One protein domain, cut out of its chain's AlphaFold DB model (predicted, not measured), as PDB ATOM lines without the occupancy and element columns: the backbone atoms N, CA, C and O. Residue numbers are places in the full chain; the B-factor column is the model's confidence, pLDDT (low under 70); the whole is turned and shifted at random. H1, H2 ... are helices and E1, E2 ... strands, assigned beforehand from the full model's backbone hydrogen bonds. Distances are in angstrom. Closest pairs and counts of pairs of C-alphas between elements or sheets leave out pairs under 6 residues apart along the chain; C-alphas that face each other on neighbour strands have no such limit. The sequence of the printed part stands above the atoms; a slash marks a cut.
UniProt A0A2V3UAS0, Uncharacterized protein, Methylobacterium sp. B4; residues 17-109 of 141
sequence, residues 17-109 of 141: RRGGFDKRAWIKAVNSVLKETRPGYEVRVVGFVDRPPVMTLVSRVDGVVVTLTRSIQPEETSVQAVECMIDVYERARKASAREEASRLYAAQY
ATOM      1  N   ARG A  17     -37.128 -27.740 -66.122       65.62
ATOM      2  CA  ARG A  17     -37.079 -26.781 -67.238       65.62
ATOM      3  C   ARG A  17     -36.351 -27.407 -68.425       65.62
ATOM      4  O   ARG A  17     -35.604 -28.370 -68.263       65.62
ATOM      5  N   ARG A  18     -36.518 -26.846 -69.629       52.84
ATOM      6  CA  ARG A  18     -35.756 -27.286 -70.812       52.84
ATOM      7  C   ARG A  18     -34.255 -27.114 -70.506       52.84
ATOM      8  O   ARG A  18     -33.791 -25.986 -70.379       52.84
ATOM      9  N   GLY A  19     -33.537 -28.222 -70.302       63.69
ATOM     10  CA  GLY A  19     -32.123 -28.229 -69.897       63.69
ATOM     11  C   GLY A  19     -31.814 -28.655 -68.450       63.69
ATOM     12  O   GLY A  19     -30.660 -28.540 -68.051       63.69
ATOM     13  N   GLY A  20     -32.782 -29.135 -67.656       76.56
ATOM     14  CA  GLY A  20     -32.501 -29.817 -66.381       76.56
ATOM     15  C   GLY A  20     -33.470 -29.510 -65.235       76.56
ATOM     16  O   GLY A  20     -34.505 -28.870 -65.419       76.56
ATOM     17  N   PHE A  21     -33.120 -29.978 -64.035       80.00
ATOM     18  CA  PHE A  21     -33.890 -29.771 -62.806       80.00
ATOM     19  C   PHE A  21     -33.744 -28.335 -62.269       80.00
ATOM     20  O   PHE A  21     -32.631 -27.826 -62.102       80.00
ATOM     21  N   ASP A  22     -34.866 -27.677 -61.976       86.31
ATOM     22  CA  ASP A  22     -34.905 -26.329 -61.412       86.31
ATOM     23  C   ASP A  22     -35.036 -26.369 -59.883       86.31
ATOM     24  O   ASP A  22     -36.121 -26.362 -59.293       86.31
ATOM     25  N   LYS A  23     -33.869 -26.334 -59.237       85.62
ATOM     26  CA  LYS A  23     -33.702 -26.286 -57.778       85.62
ATOM     27  C   LYS A  23     -34.493 -25.163 -57.106       85.62
ATOM     28  O   LYS A  23     -35.019 -25.357 -56.013       85.62
ATOM     29  N   ARG A  24     -34.578 -23.982 -57.728       86.88
ATOM     30  CA  ARG A  24     -35.250 -22.818 -57.126       86.88
ATOM     31  C   ARG A  24     -36.763 -22.972 -57.189       86.88
ATOM     32  O   ARG A  24     -37.441 -22.689 -56.202       86.88
ATOM     33  N   ALA A  25     -37.278 -23.431 -58.327       86.25
ATOM     34  CA  ALA A  25     -38.700 -23.706 -58.488       86.25
ATOM     35  C   ALA A  25     -39.165 -24.819 -57.534       86.25
ATOM     36  O   ALA A  25     -40.210 -24.669 -56.903       86.25
ATOM     37  N   TRP A  26     -38.352 -25.865 -57.343       88.44
ATOM     38  CA  TRP A  26     -38.635 -26.927 -56.374       88.44
ATOM     39  C   TRP A  26     -38.715 -26.407 -54.933       88.44
ATOM     40  O   TRP A  26     -39.721 -26.631 -54.265       88.44
ATOM     41  N   ILE A  27     -37.720 -25.634 -54.467       90.62
ATOM     42  CA  ILE A  27     -37.747 -25.035 -53.116       90.62
ATOM     43  C   ILE A  27     -39.007 -24.186 -52.927       90.62
ATOM     44  O   ILE A  27     -39.659 -24.264 -51.886       90.62
ATOM     45  N   LYS A  28     -39.365 -23.377 -53.932       90.38
ATOM     46  CA  LYS A  28     -40.570 -22.543 -53.881       90.38
ATOM     47  C   LYS A  28     -41.833 -23.400 -53.752       90.38
ATOM     48  O   LYS A  28     -42.689 -23.067 -52.937       90.38
ATOM     49  N   ALA A  29     -41.941 -24.483 -54.519       89.38
ATOM     50  CA  ALA A  29     -43.082 -25.393 -54.468       89.38
ATOM     51  C   ALA A  29     -43.192 -26.071 -53.094       89.38
ATOM     52  O   ALA A  29     -44.232 -25.971 -52.448       89.38
ATOM     53  N   VAL A  30     -42.097 -26.662 -52.605       90.94
ATOM     54  CA  VAL A  30     -42.044 -27.323 -51.291       90.94
ATOM     55  C   VAL A  30     -42.404 -26.353 -50.172       90.94
ATOM     56  O   VAL A  30     -43.284 -26.647 -49.375       90.94
ATOM     57  N   ASN A  31     -41.781 -25.174 -50.123       93.50
ATOM     58  CA  ASN A  31     -42.048 -24.205 -49.060       93.50
ATOM     59  C   ASN A  31     -43.462 -23.621 -49.124       93.50
ATOM     60  O   ASN A  31     -43.994 -23.237 -48.087       93.50
ATOM     61  N   SER A  32     -44.080 -23.563 -50.308       92.31
ATOM     62  CA  SER A  32     -45.493 -23.185 -50.425       92.31
ATOM     63  C   SER A  32     -46.384 -24.232 -49.758       92.31
ATOM     64  O   SER A  32     -47.203 -23.873 -48.920       92.31
ATOM     65  N   VAL A  33     -46.150 -25.519 -50.040       91.00
ATOM     66  CA  VAL A  33     -46.892 -26.619 -49.406       91.00
ATOM     67  C   VAL A  33     -46.648 -26.650 -47.899       91.00
ATOM     68  O   VAL A  33     -47.601 -26.643 -47.130       91.00
ATOM     69  N   LEU A  34     -45.388 -26.602 -47.454       92.62
ATOM     70  CA  LEU A  34     -45.056 -26.628 -46.026       92.62
ATOM     71  C   LEU A  34     -45.666 -25.449 -45.267       92.62
ATOM     72  O   LEU A  34     -46.098 -25.618 -44.132       92.62
ATOM     73  N   LYS A  35     -45.759 -24.266 -45.879       92.75
ATOM     74  CA  LYS A  35     -46.422 -23.115 -45.254       92.75
ATOM     75  C   LYS A  35     -47.895 -23.399 -44.938       92.75
ATOM     76  O   LYS A  35     -48.393 -22.893 -43.935       92.75
ATOM     77  N   GLU A  36     -48.571 -24.183 -45.773       92.25
ATOM     78  CA  GLU A  36     -49.982 -24.545 -45.615       92.25
ATOM     79  C   GLU A  36     -50.166 -25.763 -44.702       92.25
ATOM     80  O   GLU A  36     -51.005 -25.736 -43.803       92.25
ATOM     81  N   THR A  37     -49.377 -26.825 -44.897       92.00
ATOM     82  CA  THR A  37     -49.579 -28.115 -44.216       92.00
ATOM     83  C   THR A  37     -48.778 -28.254 -42.923       92.00
ATOM     84  O   THR A  37     -49.216 -28.940 -41.996       92.00
ATOM     85  N   ARG A  38     -47.600 -27.625 -42.837       91.81
ATOM     86  CA  ARG A  38     -46.604 -27.792 -41.761       91.81
ATOM     87  C   ARG A  38     -45.983 -26.441 -41.361       91.81
ATOM     88  O   ARG A  38     -44.773 -26.245 -41.527       91.81
ATOM     89  N   PRO A  39     -46.771 -25.495 -40.820       90.75
ATOM     90  CA  PRO A  39     -46.258 -24.182 -40.447       90.75
ATOM     91  C   PRO A  39     -45.095 -24.302 -39.452       90.75
ATOM     92  O   PRO A  39     -45.107 -25.136 -38.548       90.75
ATOM     93  N   GLY A  40     -44.074 -23.463 -39.639       91.75
ATOM     94  CA  GLY A  40     -42.834 -23.520 -38.860       91.75
ATOM     95  C   GLY A  40     -41.769 -24.454 -39.439       91.75
ATOM     96  O   GLY A  40     -40.679 -24.517 -38.888       91.75
ATOM     97  N   TYR A  41     -42.022 -25.140 -40.553       94.56
ATOM     98  CA  TYR A  41     -41.008 -25.909 -41.275       94.56
ATOM     99  C   TYR A  41     -40.675 -25.251 -42.614       94.56
ATOM    100  O   TYR A  41     -41.560 -24.765 -43.316       94.56
ATOM    101  N   GLU A  42     -39.394 -25.225 -42.977       94.50
ATOM    102  CA  GLU A  42     -38.948 -24.691 -44.267       94.50
ATOM    103  C   GLU A  42     -37.713 -25.441 -44.783       94.50
ATOM    104  O   GLU A  42     -36.845 -25.871 -44.022       94.50
ATOM    105  N   VAL A  43     -37.616 -25.575 -46.103       93.31
ATOM    106  CA  VAL A  43     -36.393 -25.997 -46.784       93.31
ATOM    107  C   VAL A  43     -35.601 -24.761 -47.185       93.31
ATOM    108  O   VAL A  43     -36.121 -23.841 -47.822       93.31
ATOM    109  N   ARG A  44     -34.317 -24.743 -46.833       92.56
ATOM    110  CA  ARG A  44     -33.399 -23.637 -47.114       92.56
ATOM    111  C   ARG A  44     -32.131 -24.113 -47.785       92.56
ATOM    112  O   ARG A  44     -31.711 -25.248 -47.608       92.56
ATOM    113  N   VAL A  45     -31.502 -23.204 -48.518       90.81
ATOM    114  CA  VAL A  45     -30.136 -23.386 -49.005       90.81
ATOM    115  C   VAL A  45     -29.194 -22.796 -47.966       90.81
ATOM    116  O   VAL A  45     -29.273 -21.605 -47.668       90.81
ATOM    117  N   VAL A  46     -28.313 -23.623 -47.417       87.19
ATOM    118  CA  VAL A  46     -27.268 -23.207 -46.483       87.19
ATOM    119  C   VAL A  46     -25.942 -23.234 -47.227       87.19
ATOM    120  O   VAL A  46     -25.478 -24.289 -47.662       87.19
ATOM    121  N   GLY A  47     -25.359 -22.052 -47.417       82.56
ATOM    122  CA  GLY A  47     -24.014 -21.900 -47.959       82.56
ATOM    123  C   GLY A  47     -22.974 -22.047 -46.856       82.56
ATOM    124  O   GLY A  47     -23.144 -21.505 -45.766       82.56
ATOM    125  N   PHE A  48     -21.893 -22.759 -47.151       80.50
ATOM    126  CA  PHE A  48     -20.693 -22.783 -46.323       80.50
ATOM    127  C   PHE A  48     -19.561 -22.108 -47.094       80.50
ATOM    128  O   PHE A  48     -19.545 -22.164 -48.321       80.50
ATOM    129  N   VAL A  49     -18.621 -21.486 -46.381       81.00
ATOM    130  CA  VAL A  49     -17.509 -20.743 -47.003       81.00
ATOM    131  C   VAL A  49     -16.661 -21.654 -47.902       81.00
ATOM    132  O   VAL A  49     -16.342 -21.268 -49.019       81.00
ATOM    133  N   ASP A  50     -16.412 -22.895 -47.471       89.88
ATOM    134  CA  ASP A  50     -15.507 -23.829 -48.163       89.88
ATOM    135  C   ASP A  50     -16.212 -25.034 -48.804       89.88
ATOM    136  O   ASP A  50     -15.566 -26.017 -49.172       89.88
ATOM    137  N   ARG A  51     -17.551 -25.041 -48.875       80.62
ATOM    138  CA  ARG A  51     -18.299 -26.201 -49.392       80.62
ATOM    139  C   ARG A  51     -19.443 -25.781 -50.302       80.62
ATOM    140  O   ARG A  51     -20.032 -24.720 -50.084       80.62
ATOM    141  N   PRO A  52     -19.821 -26.637 -51.270       84.06
ATOM    142  CA  PRO A  52     -21.028 -26.424 -52.046       84.06
ATOM    143  C   PRO A  52     -22.236 -26.193 -51.129       84.06
ATOM    144  O   PRO A  52     -22.348 -26.853 -50.088       84.06
ATOM    145  N   PRO A  53     -23.141 -25.273 -51.494       85.19
ATOM    146  CA  PRO A  53     -24.343 -25.038 -50.718       85.19
ATOM    147  C   PRO A  53     -25.185 -26.312 -50.663       85.19
ATOM    148  O   PRO A  53     -25.410 -26.969 -51.682       85.19
ATOM    149  N   VAL A  54     -25.678 -26.637 -49.473       89.38
ATOM    150  CA  VAL A  54     -26.541 -27.800 -49.246       89.38
ATOM    151  C   VAL A  54     -27.959 -27.341 -48.960       89.38
ATOM    152  O   VAL A  54     -28.183 -26.278 -48.379       89.38
ATOM    153  N   MET A  55     -28.937 -28.142 -49.369       90.50
ATOM    154  CA  MET A  55     -30.323 -27.906 -48.989       90.50
ATOM    155  C   MET A  55     -30.616 -28.601 -47.669       90.50
ATOM    156  O   MET A  55     -30.316 -29.782 -47.495       90.50
ATOM    157  N   THR A  56     -31.216 -27.868 -46.744       93.75
ATOM    158  CA  THR A  56     -31.499 -28.338 -45.393       93.75
ATOM    159  C   THR A  56     -32.962 -28.138 -45.059       93.75
ATOM    160  O   THR A  56     -33.506 -27.061 -45.309       93.75
ATOM    161  N   LEU A  57     -33.573 -29.140 -44.432       94.19
ATOM    162  CA  LEU A  57     -34.854 -28.967 -43.758       94.19
ATOM    163  C   LEU A  57     -34.590 -28.380 -42.378       94.19
ATOM    164  O   LEU A  57     -33.812 -28.941 -41.599       94.19
ATOM    165  N   VAL A  58     -35.248 -27.269 -42.080       93.94
ATOM    166  CA  VAL A  58     -35.167 -26.610 -40.782       93.94
ATOM    167  C   VAL A  58     -36.556 -26.460 -40.171       93.94
ATOM    168  O   VAL A  58     -37.567 -26.378 -40.869       93.94
ATOM    169  N   SER A  59     -36.586 -26.423 -38.846       93.69
ATOM    170  CA  SER A  59     -37.740 -26.032 -38.048       93.69
ATOM    171  C   SER A  59     -37.474 -24.654 -37.453       93.69
ATOM    172  O   SER A  59     -36.374 -24.384 -36.971       93.69
ATOM    173  N   ARG A  60     -38.470 -23.779 -37.497       88.44
ATOM    174  CA  ARG A  60     -38.467 -22.444 -36.918       88.44
ATOM    175  C   ARG A  60     -39.597 -22.362 -35.906       88.44
ATOM    176  O   ARG A  60     -40.756 -22.178 -36.269       88.44
ATOM    177  N   VAL A  61     -39.237 -22.501 -34.638       80.31
ATOM    178  CA  VAL A  61     -40.166 -22.436 -33.508       80.31
ATOM    179  C   VAL A  61     -39.693 -21.303 -32.609       80.31
ATOM    180  O   VAL A  61     -38.526 -21.275 -32.228       80.31
ATOM    181  N   ASP A  62     -40.567 -20.332 -32.346       80.31
ATOM    182  CA  ASP A  62     -40.310 -19.199 -31.441       80.31
ATOM    183  C   ASP A  62     -39.011 -18.425 -31.739       80.31
ATOM    184  O   ASP A  62     -38.268 -18.017 -30.852       80.31
ATOM    185  N   GLY A  63     -38.704 -18.244 -33.027       80.94
ATOM    186  CA  GLY A  63     -37.506 -17.528 -33.481       80.94
ATOM    187  C   GLY A  63     -36.220 -18.360 -33.482       80.94
ATOM    188  O   GLY A  63     -35.244 -17.946 -34.110       80.94
ATOM    189  N   VAL A  64     -36.227 -19.556 -32.887       85.62
ATOM    190  CA  VAL A  64     -35.100 -20.494 -32.908       85.62
ATOM    191  C   VAL A  64     -35.159 -21.342 -34.175       85.62
ATOM    192  O   VAL A  64     -36.185 -21.944 -34.489       85.62
ATOM    193  N   VAL A  65     -34.044 -21.393 -34.907       89.19
ATOM    194  CA  VAL A  65     -33.899 -22.227 -36.106       89.19
ATOM    195  C   VAL A  65     -33.136 -23.497 -35.747       89.19
ATOM    196  O   VAL A  65     -31.968 -23.443 -35.369       89.19
ATOM    197  N   VAL A  66     -33.789 -24.644 -35.903       89.50
ATOM    198  CA  VAL A  66     -33.214 -25.972 -35.671       89.50
ATOM    199  C   VAL A  66     -33.059 -26.683 -37.007       89.50
ATOM    200  O   VAL A  66     -34.022 -26.839 -37.753       89.50
ATOM    201  N   THR A  67     -31.848 -27.140 -37.322       90.69
ATOM    202  CA  THR A  67     -31.614 -27.954 -38.524       90.69
ATOM    203  C   THR A  67     -32.014 -29.398 -38.258       90.69
ATOM    204  O   THR A  67     -31.465 -30.020 -37.353       90.69
ATOM    205  N   LEU A  68     -32.932 -29.930 -39.063       89.62
ATOM    206  CA  LEU A  68     -33.411 -31.311 -38.945       89.62
ATOM    207  C   LEU A  68     -32.600 -32.251 -39.835       89.62
ATOM    208  O   LEU A  68     -32.149 -33.300 -39.387       89.62
ATOM    209  N   THR A  69     -32.353 -31.828 -41.079       87.50
ATOM    210  CA  THR A  69     -31.613 -32.610 -42.077       87.50
ATOM    211  C   THR A  69     -30.614 -31.718 -42.798       87.50
ATOM    212  O   THR A  69     -30.964 -30.626 -43.244       87.50
ATOM    213  N   ARG A  70     -29.368 -32.187 -42.933       80.44
ATOM    214  CA  ARG A  70     -28.252 -31.415 -43.513       80.44
ATOM    215  C   ARG A  70     -28.057 -31.587 -45.025       80.44
ATOM    216  O   ARG A  70     -27.244 -30.869 -45.592       80.44
ATOM    217  N   SER A  71     -28.743 -32.530 -45.666       83.81
ATOM    218  CA  SER A  71     -28.560 -32.807 -47.094       83.81
ATOM    219  C   SER A  71     -29.833 -33.364 -47.721       83.81
ATOM    220  O   SER A  71     -30.061 -34.570 -47.703       83.81
ATOM    221  N   ILE A  72     -30.649 -32.483 -48.287       89.00
ATOM    222  CA  ILE A  72     -31.739 -32.855 -49.188       89.00
ATOM    223  C   ILE A  72     -31.215 -32.814 -50.619       89.00
ATOM    224  O   ILE A  72     -30.680 -31.793 -51.053       89.00
ATOM    225  N   GLN A  73     -31.396 -33.913 -51.346       87.56
ATOM    226  CA  GLN A  73     -31.154 -33.973 -52.783       87.56
ATOM    227  C   GLN A  73     -32.490 -33.762 -53.499       87.56
ATOM    228  O   GLN A  73     -33.323 -34.671 -53.518       87.56
ATOM    229  N   PRO A  74     -32.766 -32.553 -54.010       83.31
ATOM    230  CA  PRO A  74     -34.088 -32.206 -54.518       83.31
ATOM    231  C   PRO A  74     -34.457 -32.992 -55.787       83.31
ATOM    232  O   PRO A  74     -35.639 -33.168 -56.061       83.31
ATOM    233  N   GLU A  75     -33.471 -33.511 -56.527       82.50
ATOM    234  CA  GLU A  75     -33.693 -34.403 -57.669       82.50
ATOM    235  C   GLU A  75     -34.293 -35.762 -57.258       82.50
ATOM    236  O   GLU A  75     -35.003 -36.385 -58.046       82.50
ATOM    237  N   GLU A  76     -34.038 -36.201 -56.024       83.56
ATOM    238  CA  GLU A  76     -34.424 -37.519 -55.498       83.56
ATOM    239  C   GLU A  76     -35.522 -37.433 -54.427       83.56
ATOM    240  O   GLU A  76     -36.054 -38.447 -53.976       83.56
ATOM    241  N   THR A  77     -35.875 -36.218 -53.995       84.25
ATOM    242  CA  THR A  77     -36.755 -35.991 -52.845       84.25
ATOM    243  C   THR A  77     -38.075 -35.363 -53.282       84.25
ATOM    244  O   THR A  77     -38.118 -34.234 -53.768       84.25
ATOM    245  N   SER A  78     -39.182 -36.075 -53.060       84.69
ATOM    246  CA  SER A  78     -40.532 -35.537 -53.261       84.69
ATOM    247  C   SER A  78     -40.983 -34.658 -52.090       84.69
ATOM    248  O   SER A  78     -40.445 -34.736 -50.982       84.69
ATOM    249  N   VAL A  79     -42.027 -33.853 -52.305       85.44
ATOM    250  CA  VAL A  79     -42.650 -33.056 -51.229       85.44
ATOM    251  C   VAL A  79     -43.156 -33.966 -50.103       85.44
ATOM    252  O   VAL A  79     -42.922 -33.689 -48.930       85.44
ATOM    253  N   GLN A  80     -43.766 -35.104 -50.448       87.06
ATOM    254  CA  GLN A  80     -44.282 -36.071 -49.477       87.06
ATOM    255  C   GLN A  80     -43.160 -36.701 -48.641       87.06
ATOM    256  O   GLN A  80     -43.349 -36.980 -47.458       87.06
ATOM    257  N   ALA A  81     -41.978 -36.908 -49.231       89.00
ATOM    258  CA  ALA A  81     -40.817 -37.380 -48.485       89.00
ATOM    259  C   ALA A  81     -40.380 -36.344 -47.437       89.00
ATOM    260  O   ALA A  81     -40.094 -36.716 -46.301       89.00
ATOM    261  N   VAL A  82     -40.397 -35.050 -47.780       90.88
ATOM    262  CA  VAL A  82     -40.119 -33.963 -46.826       90.88
ATOM    263  C   VAL A  82     -41.147 -33.950 -45.690       90.88
ATOM    264  O   VAL A  82     -40.763 -33.881 -44.524       90.88
ATOM    265  N   GLU A  83     -42.438 -34.081 -45.995       91.75
ATOM    266  CA  GLU A  83     -43.489 -34.160 -44.968       91.75
ATOM    267  C   GLU A  83     -43.319 -35.381 -44.051       91.75
ATOM    268  O   GLU A  83     -43.449 -35.267 -42.831       91.75
ATOM    269  N   CYS A  84     -42.939 -36.531 -44.610       91.56
ATOM    270  CA  CYS A  84     -42.650 -37.738 -43.838       91.56
ATOM    271  C   CYS A  84     -41.443 -37.548 -42.902       91.56
ATOM    272  O   CYS A  84     -41.491 -37.956 -41.739       91.56
ATOM    273  N   MET A  85     -40.378 -36.871 -43.355       91.81
ATOM    274  CA  MET A  85     -39.236 -36.529 -42.493       91.81
ATOM    275  C   MET A  85     -39.671 -35.669 -41.298       91.81
ATOM    276  O   MET A  85     -39.217 -35.905 -40.176       91.81
ATOM    277  N   ILE A  86     -40.581 -34.712 -41.516       93.88
ATOM    278  CA  ILE A  86     -41.158 -33.886 -40.444       93.88
ATOM    279  C   ILE A  86     -41.941 -34.758 -39.454       93.88
ATOM    280  O   ILE A  86     -41.761 -34.622 -38.244       93.88
ATOM    281  N   ASP A  87     -42.769 -35.686 -39.940       94.00
ATOM    282  CA  ASP A  87     -43.537 -36.594 -39.079       94.00
ATOM    283  C   ASP A  87     -42.652 -37.479 -38.206       94.00
ATOM    284  O   ASP A  87     -42.927 -37.658 -37.015       94.00
ATOM    285  N   VAL A  88     -41.585 -38.034 -38.781       92.75
ATOM    286  CA  VAL A  88     -40.618 -38.850 -38.039       92.75
ATOM    287  C   VAL A  88     -39.942 -38.015 -36.955       92.75
ATOM    288  O   VAL A  88     -39.867 -38.461 -35.807       92.75
ATOM    289  N   TYR A  89     -39.515 -36.794 -37.282       90.88
ATOM    290  CA  TYR A  89     -38.909 -35.880 -36.316       90.88
ATOM    291  C   TYR A  89     -39.867 -35.534 -35.168       90.88
ATOM    292  O   TYR A  89     -39.509 -35.666 -33.998       90.88
ATOM    293  N   GLU A  90     -41.107 -35.157 -35.476       91.25
ATOM    294  CA  GLU A  90     -42.129 -34.828 -34.479       91.25
ATOM    295  C   GLU A  90     -42.444 -36.012 -33.557       91.25
ATOM    296  O   GLU A  90     -42.554 -35.857 -32.337       91.25
ATOM    297  N   ARG A  91     -42.550 -37.221 -34.120       92.06
ATOM    298  CA  ARG A  91     -42.745 -38.446 -33.334       92.06
ATOM    299  C   ARG A  91     -41.563 -38.702 -32.407       92.06
ATOM    300  O   ARG A  91     -41.787 -38.939 -31.221       92.06
ATOM    301  N   ALA A  92     -40.335 -38.610 -32.916       88.81
ATOM    302  CA  ALA A  92     -39.122 -38.805 -32.125       88.81
ATOM    303  C   ALA A  92     -39.008 -37.770 -30.994       88.81
ATOM    304  O   ALA A  92     -38.773 -38.138 -29.843       88.81
ATOM    305  N   ARG A  93     -39.272 -36.491 -31.288       87.94
ATOM    306  CA  ARG A  93     -39.285 -35.403 -30.300       87.94
ATOM    307  C   ARG A  93     -40.296 -35.663 -29.183       87.94
ATOM    308  O   ARG A  93     -39.961 -35.532 -28.009       87.94
ATOM    309  N   LYS A  94     -41.524 -36.062 -29.529       90.38
ATOM    310  CA  LYS A  94     -42.574 -36.385 -28.546       90.38
ATOM    311  C   LYS A  94     -42.223 -37.612 -27.708       90.38
ATOM    312  O   LYS A  94     -42.490 -37.611 -26.509       90.38
ATOM    313  N   ALA A  95     -41.639 -38.647 -28.313       90.25
ATOM    314  CA  ALA A  95     -41.174 -39.829 -27.587       90.25
ATOM    315  C   ALA A  95     -40.076 -39.460 -26.580       90.25
ATOM    316  O   ALA A  95     -40.219 -39.755 -25.397       90.25
ATOM    317  N   SER A  96     -39.053 -38.727 -27.021       88.88
ATOM    318  CA  SER A  96     -37.955 -38.277 -26.160       88.88
ATOM    319  C   SER A  96     -38.447 -37.404 -25.000       88.88
ATOM    320  O   SER A  96     -38.068 -37.636 -23.855       88.88
ATOM    321  N   ALA A  97     -39.372 -36.470 -25.251       87.69
ATOM    322  CA  ALA A  97     -39.963 -35.653 -24.191       87.69
ATOM    323  C   ALA A  97     -40.735 -36.490 -23.153       87.69
ATOM    324  O   ALA A  97     -40.678 -36.201 -21.960       87.69
ATOM    325  N   ARG A  98     -41.441 -37.545 -23.583       88.50
ATOM    326  CA  ARG A  98     -42.146 -38.466 -22.673       88.50
ATOM    327  C   ARG A  98     -41.184 -39.299 -21.836       88.50
ATOM    328  O   ARG A  98     -41.449 -39.518 -20.655       88.50
ATOM    329  N   GLU A  99     -40.097 -39.773 -22.433       88.56
ATOM    330  CA  GLU A  99     -39.054 -40.513 -21.721       88.56
ATOM    331  C   GLU A  99     -38.386 -39.639 -20.663       88.56
ATOM    332  O   GLU A  99     -38.279 -40.061 -19.511       88.56
ATOM    333  N   GLU A 100     -38.034 -38.401 -21.012       85.50
ATOM    334  CA  GLU A 100     -37.416 -37.466 -20.073       85.50
ATOM    335  C   GLU A 100     -38.387 -37.064 -18.957       85.50
ATOM    336  O   GLU A 100     -38.029 -37.118 -17.784       85.50
ATOM    337  N   ALA A 101     -39.654 -36.779 -19.275       86.06
ATOM    338  CA  ALA A 101     -40.676 -36.519 -18.259       86.06
ATOM    339  C   ALA A 101     -40.861 -37.714 -17.308       86.06
ATOM    340  O   ALA A 101     -40.975 -37.534 -16.096       86.06
ATOM    341  N   SER A 102     -40.835 -38.940 -17.839       83.56
ATOM    342  CA  SER A 102     -40.910 -40.160 -17.027       83.56
ATOM    343  C   SER A 102     -39.684 -40.316 -16.126       83.56
ATOM    344  O   SER A 102     -39.815 -40.724 -14.972       83.56
ATOM    345  N   ARG A 103     -38.493 -39.979 -16.636       84.00
ATOM    346  CA  ARG A 103     -37.236 -40.012 -15.883       84.00
ATOM    347  C   ARG A 103     -37.241 -38.994 -14.746       84.00
ATOM    348  O   ARG A 103     -36.898 -39.350 -13.622       84.00
ATOM    349  N   LEU A 104     -37.670 -37.764 -15.020       85.81
ATOM    350  CA  LEU A 104     -37.785 -36.698 -14.025       85.81
ATOM    351  C   LEU A 104     -38.839 -37.030 -12.964       85.81
ATOM    352  O   LEU A 104     -38.573 -36.877 -11.775       85.81
ATOM    353  N   TYR A 105     -39.996 -37.564 -13.367       83.75
ATOM    354  CA  TYR A 105     -41.021 -38.023 -12.428       83.75
ATOM    355  C   TYR A 105     -40.493 -39.133 -11.508       83.75
ATOM    356  O   TYR A 105     -40.719 -39.087 -10.301       83.75
ATOM    357  N   ALA A 106     -39.744 -40.098 -12.052       83.44
ATOM    358  CA  ALA A 106     -39.135 -41.165 -11.262       83.44
ATOM    359  C   ALA A 106     -38.049 -40.671 -10.302       83.44
ATOM    360  O   ALA A 106     -37.932 -41.192  -9.198       83.44
ATOM    361  N   ALA A 107     -37.281 -39.656 -10.703       84.56
ATOM    362  CA  ALA A 107     -36.302 -39.017  -9.831       84.56
ATOM    363  C   ALA A 107     -36.968 -38.221  -8.696       84.56
ATOM    364  O   ALA A 107     -36.451 -38.198  -7.582       84.56
ATOM    365  N   GLN A 108     -38.109 -37.581  -8.966       85.44
ATOM    366  CA  GLN A 108     -38.816 -36.746  -7.992       85.44
ATOM    367  C   GLN A 108     -39.709 -37.550  -7.034       85.44
ATOM    368  O   GLN A 108     -39.876 -37.157  -5.882       85.44
ATOM    369  N   TYR A 109     -40.269 -38.675  -7.487       83.12
ATOM    370  CA  TYR A 109     -41.166 -39.525  -6.698       83.12
ATOM    371  C   TYR A 109     -40.740 -41.001  -6.757       83.12
ATOM    372  O   TYR A 109     -41.484 -41.830  -7.293       83.12
TER     373      TYR A 109
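Overview. This is residues 17 to 109 of the 141 residues of an uncharacterized protein of Methylobacterium sp. B4 (UniProt A0A2V3UAS0). What shape do these atoms make? A small, strongly twisted sheet of three strands has one helix, H1, running along its edge strand E1, while a second, much longer helix, H2, grazes the sheet with residues 82 to 89; beyond that a free arm sticks out, residues 90 to 109, of which 90 to 108 belong to H2. That arm makes the length of an otherwise smaller body. What is it made of? The printed part has 93 residues with two named helices and three named strands, in the order H1 E1 E2 E3 H2; the sheet's order is E1 - E2 - E3, antiparallel, and the class is mixed, helices and strands. How spread out is it? It is loose, with a radius of gyration of the C-alphas of 16.8 A and spans of 65 by 32 by 24 A.

Along the chain. Where are the strands? E1 is residues 41 to 48, 21.2 A long; E2 is residues 51 to 61, 27.3 A; E3 is residues 64 to 72, 20.7 A. E2 bends by 56 degrees at residue 55 and E3 by 53 degrees at residue 69. Where are the helices? H1 is residues 23 to 37, 21.0 A from C-alpha 23 at (-33.702, -26.286, -57.778). H2 is residues 79 to 108, 43.6 A, ending at C-alpha 108 at (-38.816, -36.746, -7.992).

Arrangement. How do the strands pair? They form a meander, each strand the antiparallel neighbour of the one before, with hairpins E1 and E2, and E2 and E3. N 44 and O 56 are 2.9 A apart, and N 66 and O 59 are 2.8 A apart, both within hydrogen-bond range. How does H1 stand to the sheet? It is on the sheet at a height of 8.4 A and lies over E1, along the strands at 8 degrees to E1 on the local plane, which is fitted to just 6 C-alphas; the closest C-alphas of H1 and E1, Asn 31 and Glu 42, are 5.7 A apart. What of H2? It only grazes the sheet; its closest C-alphas with E3 are Tyr 89 and Leu 68, 7.6 A apart. H1, with residues 30 to 34 alone, and H2, with residues 79 to 83 alone, only just touch, with 3 pairs of C-alphas within 8 A, the closest Val 30 and Val 79 at 5.8 A; they run the same way at a steep tilt of 51 degrees. Are the helix backbones well formed? In H1 and H2 every O i to N i+4 pair is within hydrogen-bond range.

Size, cuts and confidence. How large is it? The two C-alphas farthest apart, Arg 18 and Tyr 109, are 65.5 A apart; without residues 90 to 109, which stand free, the body spans 39 by 30 by 19 A. Are there cuts or long links? The printed part has no cut; the link E3 to H2 is short and the other three are tight. Where is confidence low? Mean pLDDT of the printed part is 87.2, and residues 17 to 19 are under 70.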